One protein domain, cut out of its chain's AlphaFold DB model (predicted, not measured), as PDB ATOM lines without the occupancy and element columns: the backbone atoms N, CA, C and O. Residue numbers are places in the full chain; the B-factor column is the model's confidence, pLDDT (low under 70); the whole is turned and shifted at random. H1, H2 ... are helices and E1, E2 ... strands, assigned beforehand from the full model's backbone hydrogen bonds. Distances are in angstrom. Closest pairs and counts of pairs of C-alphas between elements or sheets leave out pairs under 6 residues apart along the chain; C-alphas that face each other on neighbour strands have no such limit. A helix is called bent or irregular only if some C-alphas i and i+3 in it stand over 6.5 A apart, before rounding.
ATOM      1  N   ILE A   3     -19.951 -39.008 -40.589       96.12
ATOM      2  CA  ILE A   3     -20.316 -37.998 -39.594       96.12
ATOM      3  C   ILE A   3     -19.752 -38.467 -38.259       96.12
ATOM      4  O   ILE A   3     -20.318 -39.358 -37.622       96.12
ATOM      5  N   TYR A   4     -18.624 -37.871 -37.878       97.94
ATOM      6  CA  TYR A   4     -17.857 -38.211 -36.685       97.94
ATOM      7  C   TYR A   4     -17.568 -36.987 -35.836       97.94
ATOM      8  O   TYR A   4     -17.436 -35.888 -36.375       97.94
ATOM      9  N   ASN A   5     -17.386 -37.207 -34.536       98.12
ATOM     10  CA  ASN A   5     -16.876 -36.223 -33.583       98.12
ATOM     11  C   ASN A   5     -17.767 -34.977 -33.442       98.12
ATOM     12  O   ASN A   5     -17.264 -33.888 -33.173       98.12
ATOM     13  N   ASN A   6     -19.084 -35.109 -33.625       97.94
ATOM     14  CA  ASN A   6     -20.022 -33.991 -33.494       97.94
ATOM     15  C   ASN A   6     -20.700 -33.975 -32.126       97.94
ATOM     16  O   ASN A   6     -20.966 -35.016 -31.529       97.94
ATOM     17  N   ILE A   7     -21.077 -32.775 -31.686       98.06
ATOM     18  CA  ILE A   7     -22.008 -32.581 -30.576       98.06
ATOM     19  C   ILE A   7     -23.310 -32.013 -31.134       98.06
ATOM     20  O   ILE A   7     -23.334 -30.936 -31.727       98.06
ATOM     21  N   ILE A   8     -24.400 -32.738 -30.922       96.12
ATOM     22  CA  ILE A   8     -25.757 -32.381 -31.322       96.12
ATOM     23  C   ILE A   8     -26.532 -32.142 -30.029       96.12
ATOM     24  O   ILE A   8     -27.086 -33.063 -29.431       96.12
ATOM     25  N   TYR A   9     -26.494 -30.895 -29.558       95.69
ATOM     26  CA  TYR A   9     -26.966 -30.510 -28.231       95.69
ATOM     27  C   TYR A   9     -28.101 -29.492 -28.305       95.69
ATOM     28  O   TYR A   9     -27.984 -28.461 -28.968       95.69
ATOM     29  N   ASN A  10     -29.187 -29.752 -27.570       93.56
ATOM     30  CA  ASN A  10     -30.315 -28.823 -27.425       93.56
ATOM     31  C   ASN A  10     -30.960 -28.408 -28.769       93.56
ATOM     32  O   ASN A  10     -31.511 -27.311 -28.909       93.56
ATOM     33  N   CYS A  11     -30.891 -29.291 -29.770       91.38
ATOM     34  CA  CYS A  11     -31.517 -29.114 -31.080       91.38
ATOM     35  C   CYS A  11     -33.027 -29.411 -31.027       91.38
ATOM     36  O   CYS A  11     -33.496 -30.132 -30.150       91.38
ATOM     37  N   ARG A  12     -33.786 -28.877 -32.001       82.56
ATOM     38  CA  ARG A  12     -35.257 -29.032 -32.135       82.56
ATOM     39  C   ARG A  12     -36.090 -28.369 -31.018       82.56
ATOM     40  O   ARG A  12     -37.168 -28.828 -30.679       82.56
ATOM     41  N   ARG A  13     -35.639 -27.217 -30.506       76.88
ATOM     42  CA  ARG A  13     -36.243 -26.507 -29.357       76.88
ATOM     43  C   ARG A  13     -37.651 -25.909 -29.566       76.88
ATOM     44  O   ARG A  13     -38.368 -25.711 -28.596       76.88
ATOM     45  N   LEU A  14     -38.022 -25.520 -30.793       66.31
ATOM     46  CA  LEU A  14     -39.155 -24.600 -31.049       66.31
ATOM     47  C   LEU A  14     -40.266 -25.166 -31.955       66.31
ATOM     48  O   LEU A  14     -41.076 -24.408 -32.479       66.31
ATOM     49  N   SER A  15     -40.300 -26.474 -32.209       66.44
ATOM     50  CA  SER A  15     -41.220 -27.072 -33.189       66.44
ATOM     51  C   SER A  15     -41.774 -28.402 -32.666       66.44
ATOM     52  O   SER A  15     -41.042 -29.090 -31.962       66.44
ATOM     53  N   PRO A  16     -43.014 -28.804 -33.009       65.94
ATOM     54  CA  PRO A  16     -43.662 -29.998 -32.445       65.94
ATOM     55  C   PRO A  16     -43.064 -31.346 -32.898       65.94
ATOM     56  O   PRO A  16     -43.584 -32.397 -32.527       65.94
ATOM     57  N   GLY A  17     -42.010 -31.347 -33.721       65.69
ATOM     58  CA  GLY A  17     -41.318 -32.574 -34.124       65.69
ATOM     59  C   GLY A  17     -40.367 -33.091 -33.047       65.69
ATOM     60  O   GLY A  17     -39.968 -32.349 -32.152       65.69
ATOM     61  N   LYS A  18     -39.983 -34.368 -33.141       75.56
ATOM     62  CA  LYS A  18     -39.168 -35.013 -32.099       75.56
ATOM     63  C   LYS A  18     -37.690 -35.080 -32.460       75.56
ATOM     64  O   LYS A  18     -36.877 -35.239 -31.576       75.56
ATOM     65  N   GLU A  19     -37.313 -34.980 -33.723       89.38
ATOM     66  CA  GLU A  19     -35.989 -35.365 -34.215       89.38
ATOM     67  C   GLU A  19     -34.934 -34.249 -34.121       89.38
ATOM     68  O   GLU A  19     -35.110 -33.156 -34.660       89.38
ATOM     69  N   ALA A  20     -33.822 -34.540 -33.441       92.81
ATOM     70  CA  ALA A  20     -32.617 -33.707 -33.423       92.81
ATOM     71  C   ALA A  20     -31.699 -34.006 -34.613       92.81
ATOM     72  O   ALA A  20     -31.008 -33.112 -35.100       92.81
ATOM     73  N   VAL A  21     -31.731 -35.247 -35.102       93.56
ATOM     74  CA  VAL A  21     -30.992 -35.694 -36.284       93.56
ATOM     75  C   VAL A  21     -31.978 -36.177 -37.332       93.56
ATOM     76  O   VAL A  21     -32.874 -36.963 -37.031       93.56
ATOM     77  N   VAL A  22     -31.792 -35.736 -38.573       92.12
ATOM     78  CA  VAL A  22     -32.545 -36.232 -39.724       92.12
ATOM     79  C   VAL A  22     -31.581 -36.820 -40.729       92.12
ATOM     80  O   VAL A  22     -30.751 -36.117 -41.301       92.12
ATOM     81  N   VAL A  23     -31.731 -38.116 -40.960       87.44
ATOM     82  CA  VAL A  23     -31.005 -38.861 -41.973       87.44
ATOM     83  C   VAL A  23     -31.956 -39.151 -43.133       87.44
ATOM     84  O   VAL A  23     -33.100 -39.570 -42.934       87.44
ATOM     85  N   GLY A  24     -31.491 -38.873 -44.353       80.69
ATOM     86  CA  GLY A  24     -32.280 -39.014 -45.576       80.69
ATOM     87  C   GLY A  24     -32.829 -40.433 -45.792       80.69
ATOM     88  O   GLY A  24     -32.355 -41.392 -45.180       80.69
ATOM     89  N   PRO A  25     -33.854 -40.590 -46.646       84.56
ATOM     90  CA  PRO A  25     -34.415 -41.902 -46.932       84.56
ATOM     91  C   PRO A  25     -33.449 -42.763 -47.755       84.56
ATOM     92  O   PRO A  25     -32.656 -42.237 -48.532       84.56
ATOM     93  N   TYR A  26     -33.589 -44.086 -47.626       85.56
ATOM     94  CA  TYR A  26     -32.909 -45.089 -48.461       85.56
ATOM     95  C   TYR A  26     -31.382 -45.130 -48.333       85.56
ATOM     96  O   TYR A  26     -30.700 -45.470 -49.295       85.56
ATOM     97  N   ILE A  27     -30.843 -44.818 -47.153       90.62
ATOM     98  CA  ILE A  27     -29.419 -45.006 -46.875       90.62
ATOM     99  C   ILE A  27     -29.219 -46.030 -45.765       90.62
ATOM    100  O   ILE A  27     -29.931 -46.030 -44.755       90.62
ATOM    101  N   THR A  28     -28.236 -46.903 -45.943       94.12
ATOM    102  CA  THR A  28     -27.762 -47.764 -44.864       94.12
ATOM    103  C   THR A  28     -26.908 -46.940 -43.907       94.12
ATOM    104  O   THR A  28     -26.081 -46.134 -44.324       94.12
ATOM    105  N   THR A  29     -27.133 -47.108 -42.606       95.94
ATOM    106  CA  THR A  29     -26.403 -46.384 -41.557       95.94
ATOM    107  C   THR A  29     -25.693 -47.392 -40.669       95.94
ATOM    108  O   THR A  29     -26.248 -48.456 -40.410       95.94
ATOM    109  N   GLY A  30     -24.479 -47.080 -40.227       96.94
ATOM    110  CA  GLY A  30     -23.718 -47.909 -39.298       96.94
ATOM    111  C   GLY A  30     -22.610 -47.125 -38.607       96.94
ATOM    112  O   GLY A  30     -22.502 -45.908 -38.755       96.94
ATOM    113  N   SER A  31     -21.790 -47.832 -37.839       97.81
ATOM    114  CA  SER A  31     -20.669 -47.259 -37.094       97.81
ATOM    115  C   SER A  31     -19.396 -47.080 -37.923       97.81
ATOM    116  O   SER A  31     -19.351 -47.425 -39.109       97.81
ATOM    117  N   TYR A  32     -18.353 -46.527 -37.302       98.12
ATOM    118  CA  TYR A  32     -17.033 -46.389 -37.907       98.12
ATOM    119  C   TYR A  32     -16.526 -47.730 -38.458       98.12
ATOM    120  O   TYR A  32     -16.546 -48.747 -37.764       98.12
ATOM    121  N   GLY A  33     -16.083 -47.733 -39.719       97.25
ATOM    122  CA  GLY A  33     -15.537 -48.919 -40.383       97.25
ATOM    123  C   GLY A  33     -16.587 -49.928 -40.854       97.25
ATOM    124  O   GLY A  33     -16.226 -50.986 -41.366       97.25
ATOM    125  N   SER A  34     -17.880 -49.620 -40.717       97.69
ATOM    126  CA  SER A  34     -18.960 -50.507 -41.161       97.69
ATOM    127  C   SER A  34     -19.147 -50.538 -42.681       97.69
ATOM    128  O   SER A  34     -19.837 -51.427 -43.185       97.69
ATOM    129  N   GLY A  35     -18.577 -49.577 -43.421       96.62
ATOM    130  CA  GLY A  35     -18.692 -49.508 -44.880       96.62
ATOM    131  C   GLY A  35     -20.109 -49.211 -45.386       96.62
ATOM    132  O   GLY A  35     -20.411 -49.473 -46.549       96.62
ATOM    133  N   ARG A  36     -20.994 -48.701 -44.519       95.88
ATOM    134  CA  ARG A  36     -22.365 -48.301 -44.872       95.88
ATOM    135  C   ARG A  36     -22.390 -46.971 -45.626       95.88
ATOM    136  O   ARG A  36     -21.421 -46.211 -45.612       95.88
ATOM    137  N   ASP A  37     -23.528 -46.668 -46.253       95.62
ATOM    138  CA  ASP A  37     -23.717 -45.409 -46.993       95.62
ATOM    139  C   ASP A  37     -23.486 -44.190 -46.092       95.62
ATOM    140  O   ASP A  37     -22.911 -43.186 -46.521       95.62
ATOM    141  N   LEU A  38     -23.903 -44.292 -44.830       95.31
ATOM    142  CA  LEU A  38     -23.595 -43.363 -43.757       95.31
ATOM    143  C   LEU A  38     -22.895 -44.092 -42.606       95.31
ATOM    144  O   LEU A  38     -23.482 -44.949 -41.950       95.31
ATOM    145  N   GLU A  39     -21.671 -43.677 -42.302       97.56
ATOM    146  CA  GLU A  39     -21.026 -43.995 -41.033       97.56
ATOM    147  C   GLU A  39     -21.293 -42.840 -40.055       97.56
ATOM    148  O   GLU A  39     -20.852 -41.709 -40.282       97.56
ATOM    149  N   PHE A  40     -22.068 -43.108 -39.003       96.44
ATOM    150  CA  PHE A  40     -22.506 -42.132 -38.005       96.44
ATOM    151  C   PHE A  40     -22.070 -42.599 -36.614       96.44
ATOM    152  O   PHE A  40     -22.766 -43.353 -35.937       96.44
ATOM    153  N   ASP A  41     -20.907 -42.152 -36.161       97.94
ATOM    154  CA  ASP A  41     -20.275 -42.650 -34.932       97.94
ATOM    155  C   ASP A  41     -19.544 -41.529 -34.194       97.94
ATOM    156  O   ASP A  41     -19.417 -40.440 -34.743       97.94
ATOM    157  N   TYR A  42     -19.087 -41.753 -32.962       97.94
ATOM    158  CA  TYR A  42     -18.372 -40.733 -32.182       97.94
ATOM    159  C   TYR A  42     -19.141 -39.400 -32.064       97.94
ATOM    160  O   TYR A  42     -18.533 -38.332 -32.053       97.94
ATOM    161  N   ASN A  43     -20.480 -39.424 -32.033       97.88
ATOM    162  CA  ASN A  43     -21.277 -38.205 -31.908       97.88
ATOM    163  C   ASN A  43     -22.010 -38.207 -30.569       97.88
ATOM    164  O   ASN A  43     -22.726 -39.150 -30.242       97.88
ATOM    165  N   ILE A  44     -21.913 -37.114 -29.821       97.75
ATOM    166  CA  ILE A  44     -22.761 -36.916 -28.648       97.75
ATOM    167  C   ILE A  44     -24.069 -36.294 -29.119       97.75
ATOM    168  O   ILE A  44     -24.086 -35.176 -29.630       97.75
ATOM    169  N   ILE A  45     -25.176 -37.006 -28.932       96.25
ATOM    170  CA  ILE A  45     -26.524 -36.472 -29.140       96.25
ATOM    171  C   ILE A  45     -27.132 -36.284 -27.764       96.25
ATOM    172  O   ILE A  45     -27.254 -37.255 -27.032       96.25
ATOM    173  N   HIS A  46     -27.535 -35.071 -27.402       95.94
ATOM    174  CA  HIS A  46     -28.148 -34.825 -26.102       95.94
ATOM    175  C   HIS A  46     -29.232 -33.755 -26.184       95.94
ATOM    176  O   HIS A  46     -29.058 -32.686 -26.771       95.94
ATOM    177  N   GLN A  47     -30.367 -34.024 -25.541       93.69
ATOM    178  CA  GLN A  47     -31.516 -33.122 -25.566       93.69
ATOM    179  C   GLN A  47     -31.237 -31.769 -24.894       93.69
ATOM    180  O   GLN A  47     -31.906 -30.785 -25.199       93.69
ATOM    181  N   GLY A  48     -30.251 -31.689 -23.996       93.69
ATOM    182  CA  GLY A  48     -30.035 -30.496 -23.182       93.69
ATOM    183  C   GLY A  48     -31.303 -30.101 -22.417       93.69
ATOM    184  O   GLY A  48     -32.102 -30.947 -22.020       93.69
ATOM    185  N   LYS A  49     -31.511 -28.796 -22.216       91.19
ATOM    186  CA  LYS A  49     -32.637 -28.294 -21.413       91.19
ATOM    187  C   LYS A  49     -34.000 -28.417 -22.104       91.19
ATOM    188  O   LYS A  49     -35.008 -28.539 -21.415       91.19
ATOM    189  N   ALA A  50     -34.050 -28.285 -23.428       90.12
ATOM    190  CA  ALA A  50     -35.314 -28.117 -24.149       90.12
ATOM    191  C   ALA A  50     -35.312 -28.706 -25.570       90.12
ATOM    192  O   ALA A  50     -36.230 -28.434 -26.342       90.12
ATOM    193  N   GLY A  51     -34.269 -29.442 -25.945       92.88
ATOM    194  CA  GLY A  51     -34.172 -30.109 -27.234       92.88
ATOM    195  C   GLY A  51     -34.654 -31.555 -27.182       92.88
ATOM    196  O   GLY A  51     -35.432 -31.947 -26.316       92.88
ATOM    197  N   SER A  52     -34.159 -32.359 -28.118       93.31
ATOM    198  CA  SER A  52     -34.436 -33.793 -28.196       93.31
ATOM    199  C   SER A  52     -33.175 -34.598 -28.503       93.31
ATOM    200  O   SER A  52     -32.171 -34.049 -28.952       93.31
ATOM    201  N   SER A  53     -33.239 -35.906 -28.269       93.50
ATOM    202  CA  SER A  53     -32.230 -36.894 -28.657       93.50
ATOM    203  C   SER A  53     -32.710 -37.876 -29.735       93.50
ATOM    204  O   SER A  53     -31.997 -38.823 -30.053       93.50
ATOM    205  N   HIS A  54     -33.909 -37.687 -30.301       93.69
ATOM    206  CA  HIS A  54     -34.422 -38.604 -31.323       93.69
ATOM    207  C   HIS A  54     -33.709 -38.428 -32.667       93.69
ATOM    208  O   HIS A  54     -33.358 -37.312 -33.070       93.69
ATOM    209  N   CYS A  55     -33.596 -39.533 -33.394       93.44
ATOM    210  CA  CYS A  55     -33.020 -39.599 -34.729       93.44
ATOM    211  C   CYS A  55     -34.078 -40.102 -35.712       93.44
ATOM    212  O   CYS A  55     -34.644 -41.179 -35.532       93.44
ATOM    213  N   MET A  56     -34.327 -39.356 -36.786       91.69
ATOM    214  CA  MET A  56     -35.157 -39.827 -37.886       91.69
ATOM    215  C   MET A  56     -34.291 -40.509 -38.946       91.69
ATOM    216  O   MET A  56     -33.373 -39.891 -39.480       91.69
ATOM    217  N   LEU A  57     -34.632 -41.749 -39.297       90.00
ATOM    218  CA  LEU A  57     -34.030 -42.501 -40.398       90.00
ATOM    219  C   LEU A  57     -35.135 -43.082 -41.278       90.00
ATOM    220  O   LEU A  57     -36.055 -43.733 -40.784       90.00
ATOM    221  N   SER A  58     -35.056 -42.852 -42.592       86.50
ATOM    222  CA  SER A  58     -36.029 -43.378 -43.564       86.50
ATOM    223  C   SER A  58     -37.490 -43.130 -43.162       86.50
ATOM    224  O   SER A  58     -38.332 -44.018 -43.253       86.50
ATOM    225  N   ARG A  59     -37.786 -41.897 -42.720       85.44
ATOM    226  CA  ARG A  59     -39.115 -41.426 -42.265       85.44
ATOM    227  C   ARG A  59     -39.630 -42.067 -40.971       85.44
ATOM    228  O   ARG A  59     -40.746 -41.766 -40.560       85.44
ATOM    229  N   THR A  60     -38.828 -42.900 -40.319       89.75
ATOM    230  CA  THR A  60     -39.141 -43.466 -39.006       89.75
ATOM    231  C   THR A  60     -38.396 -42.682 -37.939       89.75
ATOM    232  O   THR A  60     -37.205 -42.410 -38.084       89.75
ATOM    233  N   ASN A  61     -39.113 -42.275 -36.895       92.19
ATOM    234  CA  ASN A  61     -38.558 -41.511 -35.788       92.19
ATOM    235  C   ASN A  61     -38.185 -42.469 -34.660       92.19
ATOM    236  O   ASN A  61     -39.067 -43.130 -34.114       92.19
ATOM    237  N   TYR A  62     -36.902 -42.540 -34.341       93.69
ATOM    238  CA  TYR A  62     -36.362 -43.435 -33.334       93.69
ATOM    239  C   TYR A  62     -35.960 -42.636 -32.098       93.69
ATOM    240  O   TYR A  62     -35.341 -41.574 -32.208       93.69
ATOM    241  N   THR A  63     -36.238 -43.168 -30.909       94.38
ATOM    242  CA  THR A  63     -35.444 -42.791 -29.734       94.38
ATOM    243  C   THR A  63     -33.969 -43.101 -30.006       94.38
ATOM    244  O   THR A  63     -33.644 -43.927 -30.862       94.38
ATOM    245  N   TYR A  64     -33.049 -42.470 -29.274       93.88
ATOM    246  CA  TYR A  64     -31.619 -42.745 -29.449       93.88
ATOM    247  C   TYR A  64     -31.299 -44.250 -29.346       93.88
ATOM    248  O   TYR A  64     -30.601 -44.796 -30.196       93.88
ATOM    249  N   GLY A  65     -31.853 -44.940 -28.341       94.62
ATOM    250  CA  GLY A  65     -31.615 -46.373 -28.142       94.62
ATOM    251  C   GLY A  65     -32.123 -47.232 -29.302       94.62
ATOM    252  O   GLY A  65     -31.410 -48.118 -29.767       94.62
ATOM    253  N   GLU A  66     -33.317 -46.944 -29.823       95.62
ATOM    254  CA  GLU A  66     -33.856 -47.661 -30.986       95.62
ATOM    255  C   GLU A  66     -33.065 -47.354 -32.267       95.62
ATOM    256  O   GLU A  66     -32.890 -48.230 -33.114       95.62
ATOM    257  N   PHE A  67     -32.546 -46.131 -32.413       94.75
ATOM    258  CA  PHE A  67     -31.678 -45.763 -33.530       94.75
ATOM    259  C   PHE A  67     -30.388 -46.588 -33.508       94.75
ATOM    260  O   PHE A  67     -30.036 -47.203 -34.515       94.75
ATOM    261  N   VAL A  68     -29.719 -46.669 -32.355       95.75
ATOM    262  CA  VAL A  68     -28.512 -47.492 -32.181       95.75
ATOM    263  C   VAL A  68     -28.815 -48.969 -32.431       95.75
ATOM    264  O   VAL A  68     -28.107 -49.614 -33.200       95.75
ATOM    265  N   ALA A  69     -29.906 -49.498 -31.869       95.75
ATOM    266  CA  ALA A  69     -30.280 -50.901 -32.036       95.75
ATOM    267  C   ALA A  69     -30.628 -51.271 -33.491       95.75
ATOM    268  O   ALA A  69     -30.288 -52.359 -33.948       95.75
ATOM    269  N   SER A  70     -31.296 -50.377 -34.226       94.25
ATOM    270  CA  SER A  70     -31.717 -50.631 -35.612       94.25
ATOM    271  C   SER A  70     -30.593 -50.473 -36.637       94.25
ATOM    272  O   SER A  70     -30.631 -51.115 -37.685       94.25
ATOM    273  N   THR A  71     -29.601 -49.626 -36.355       94.75
ATOM    274  CA  THR A  71     -28.535 -49.290 -37.314       94.75
ATOM    275  C   THR A  71     -27.186 -49.918 -36.980       94.75
ATOM    276  O   THR A  71     -26.356 -50.095 -37.868       94.75
ATOM    277  N   GLY A  72     -26.932 -50.237 -35.709       95.56
ATOM    278  CA  GLY A  72     -25.589 -50.563 -35.227       95.56
ATOM    279  C   GLY A  72     -24.618 -49.375 -35.289       95.56
ATOM    280  O   GLY A  72     -23.410 -49.588 -35.334       95.56
TER     281      GLY A  72
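What this domain is: This is residues 3 to 72 of the 137 residues of an uncharacterized protein of Syntrophus sp. PtaB.Bin001 (UniProt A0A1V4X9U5). A small sheet of three short strands, E2, E5 and E6, has one short helix, H1, over one face, and a separate two-strand pair, E1 and E4, lies close by, with Ile 8 of E1 and Ala 20 of E2 the nearest residues of those two strands. Loops make the two ends of the longest axis: residues 10 to 18 at one end, and at the other the long stretch 24 to 37, which winds out and returns to the short strand E3. The printed part has 70 residues, with the order E1 E2 E3 E4 E5 E6 H1 along the chain; the three-strand sheet runs E2 E5 E6 and is mixed, while E1 and E4 are parallel. The class is mixed, helices and strands, but under half of the residues are in named elements. The whole is compact and rounded, with a radius of gyration of the C-alphas of 11.7 A and spans of 35 by 24 by 17 A.

How they stand to each other: E1, residues 7 to 9, is the parallel neighbour of E4, residues 44 to 46, at 1 degree between their directions. C-alphas 8 and 45 face each other at 4.7 A, and N 8 and O 44 are within hydrogen-bond range at 2.8 A, as are N 46 and O 8 at 2.9 A. The closest C-alphas of E1 and E2, residues 19 to 23, are those of Ile 8 and Ala 20, 7.3 A apart. E2 is an edge strand and the parallel neighbour of E5, residues 54 to 57, at 20 degrees; N 23 and O 56 are 2.8 A apart, and so are N 56 and O 21. E3, residues 38 to 40, pairs with no named strand, but residues 29 to 30 make a short parallel pairing with its residues 38 to 39. E5 is the inner strand and forms a hairpin with E6, residues 60 to 62, the other edge strand. These two are antiparallel at 148 degrees, with N 55 and O 62 within hydrogen-bond range at 2.9 A and N 60 and O 57 also at 2.9 A. H1, residues 64 to 71, is on this sheet at a height over the sheet of 8.8 A, and the closest C-alphas of E5 and H1 are those of His 54 and Tyr 64, 5.3 A apart. H1 lies over E6, only just not over E5 as well, with 6 of its C-alphas falling on E6 and 2 on E5; it runs along the strands, at 0 degrees to E6 on the local plane. In H1 every O i to N i+4 pair is within hydrogen-bond range. E1 and H1 are apart, and so are E3 and E5.

Where its parts are: E1 begins at C-alpha 7, at (-22.008, -32.581, -30.576), and is 5.9 A long. E2 spans 9.9 A and E3 spans 6.0 A. E4 is 6.3 A long, E5 9.9 A and E6 6.3 A. E5 begins at C-alpha 54, at (-34.422, -38.604, -31.323). H1, which is not bent, measures 10.7 A and ends at C-alpha 71, at (-28.535, -49.290, -37.314).

The domain as a whole: The two C-alphas farthest apart are those of Leu 14 and Gly 33, at 35.2 A, while the first and last printed C-alphas, Ile 3 and Gly 72, are 14.3 A apart. The printed part has no cut. The link from E2 to E3 is long, with 14 residues; the links from E3 to E4, E5 to E6 and E6 to H1 are tight. The mean pLDDT of the printed part is 91.6, and residues 14 to 17 are under 70.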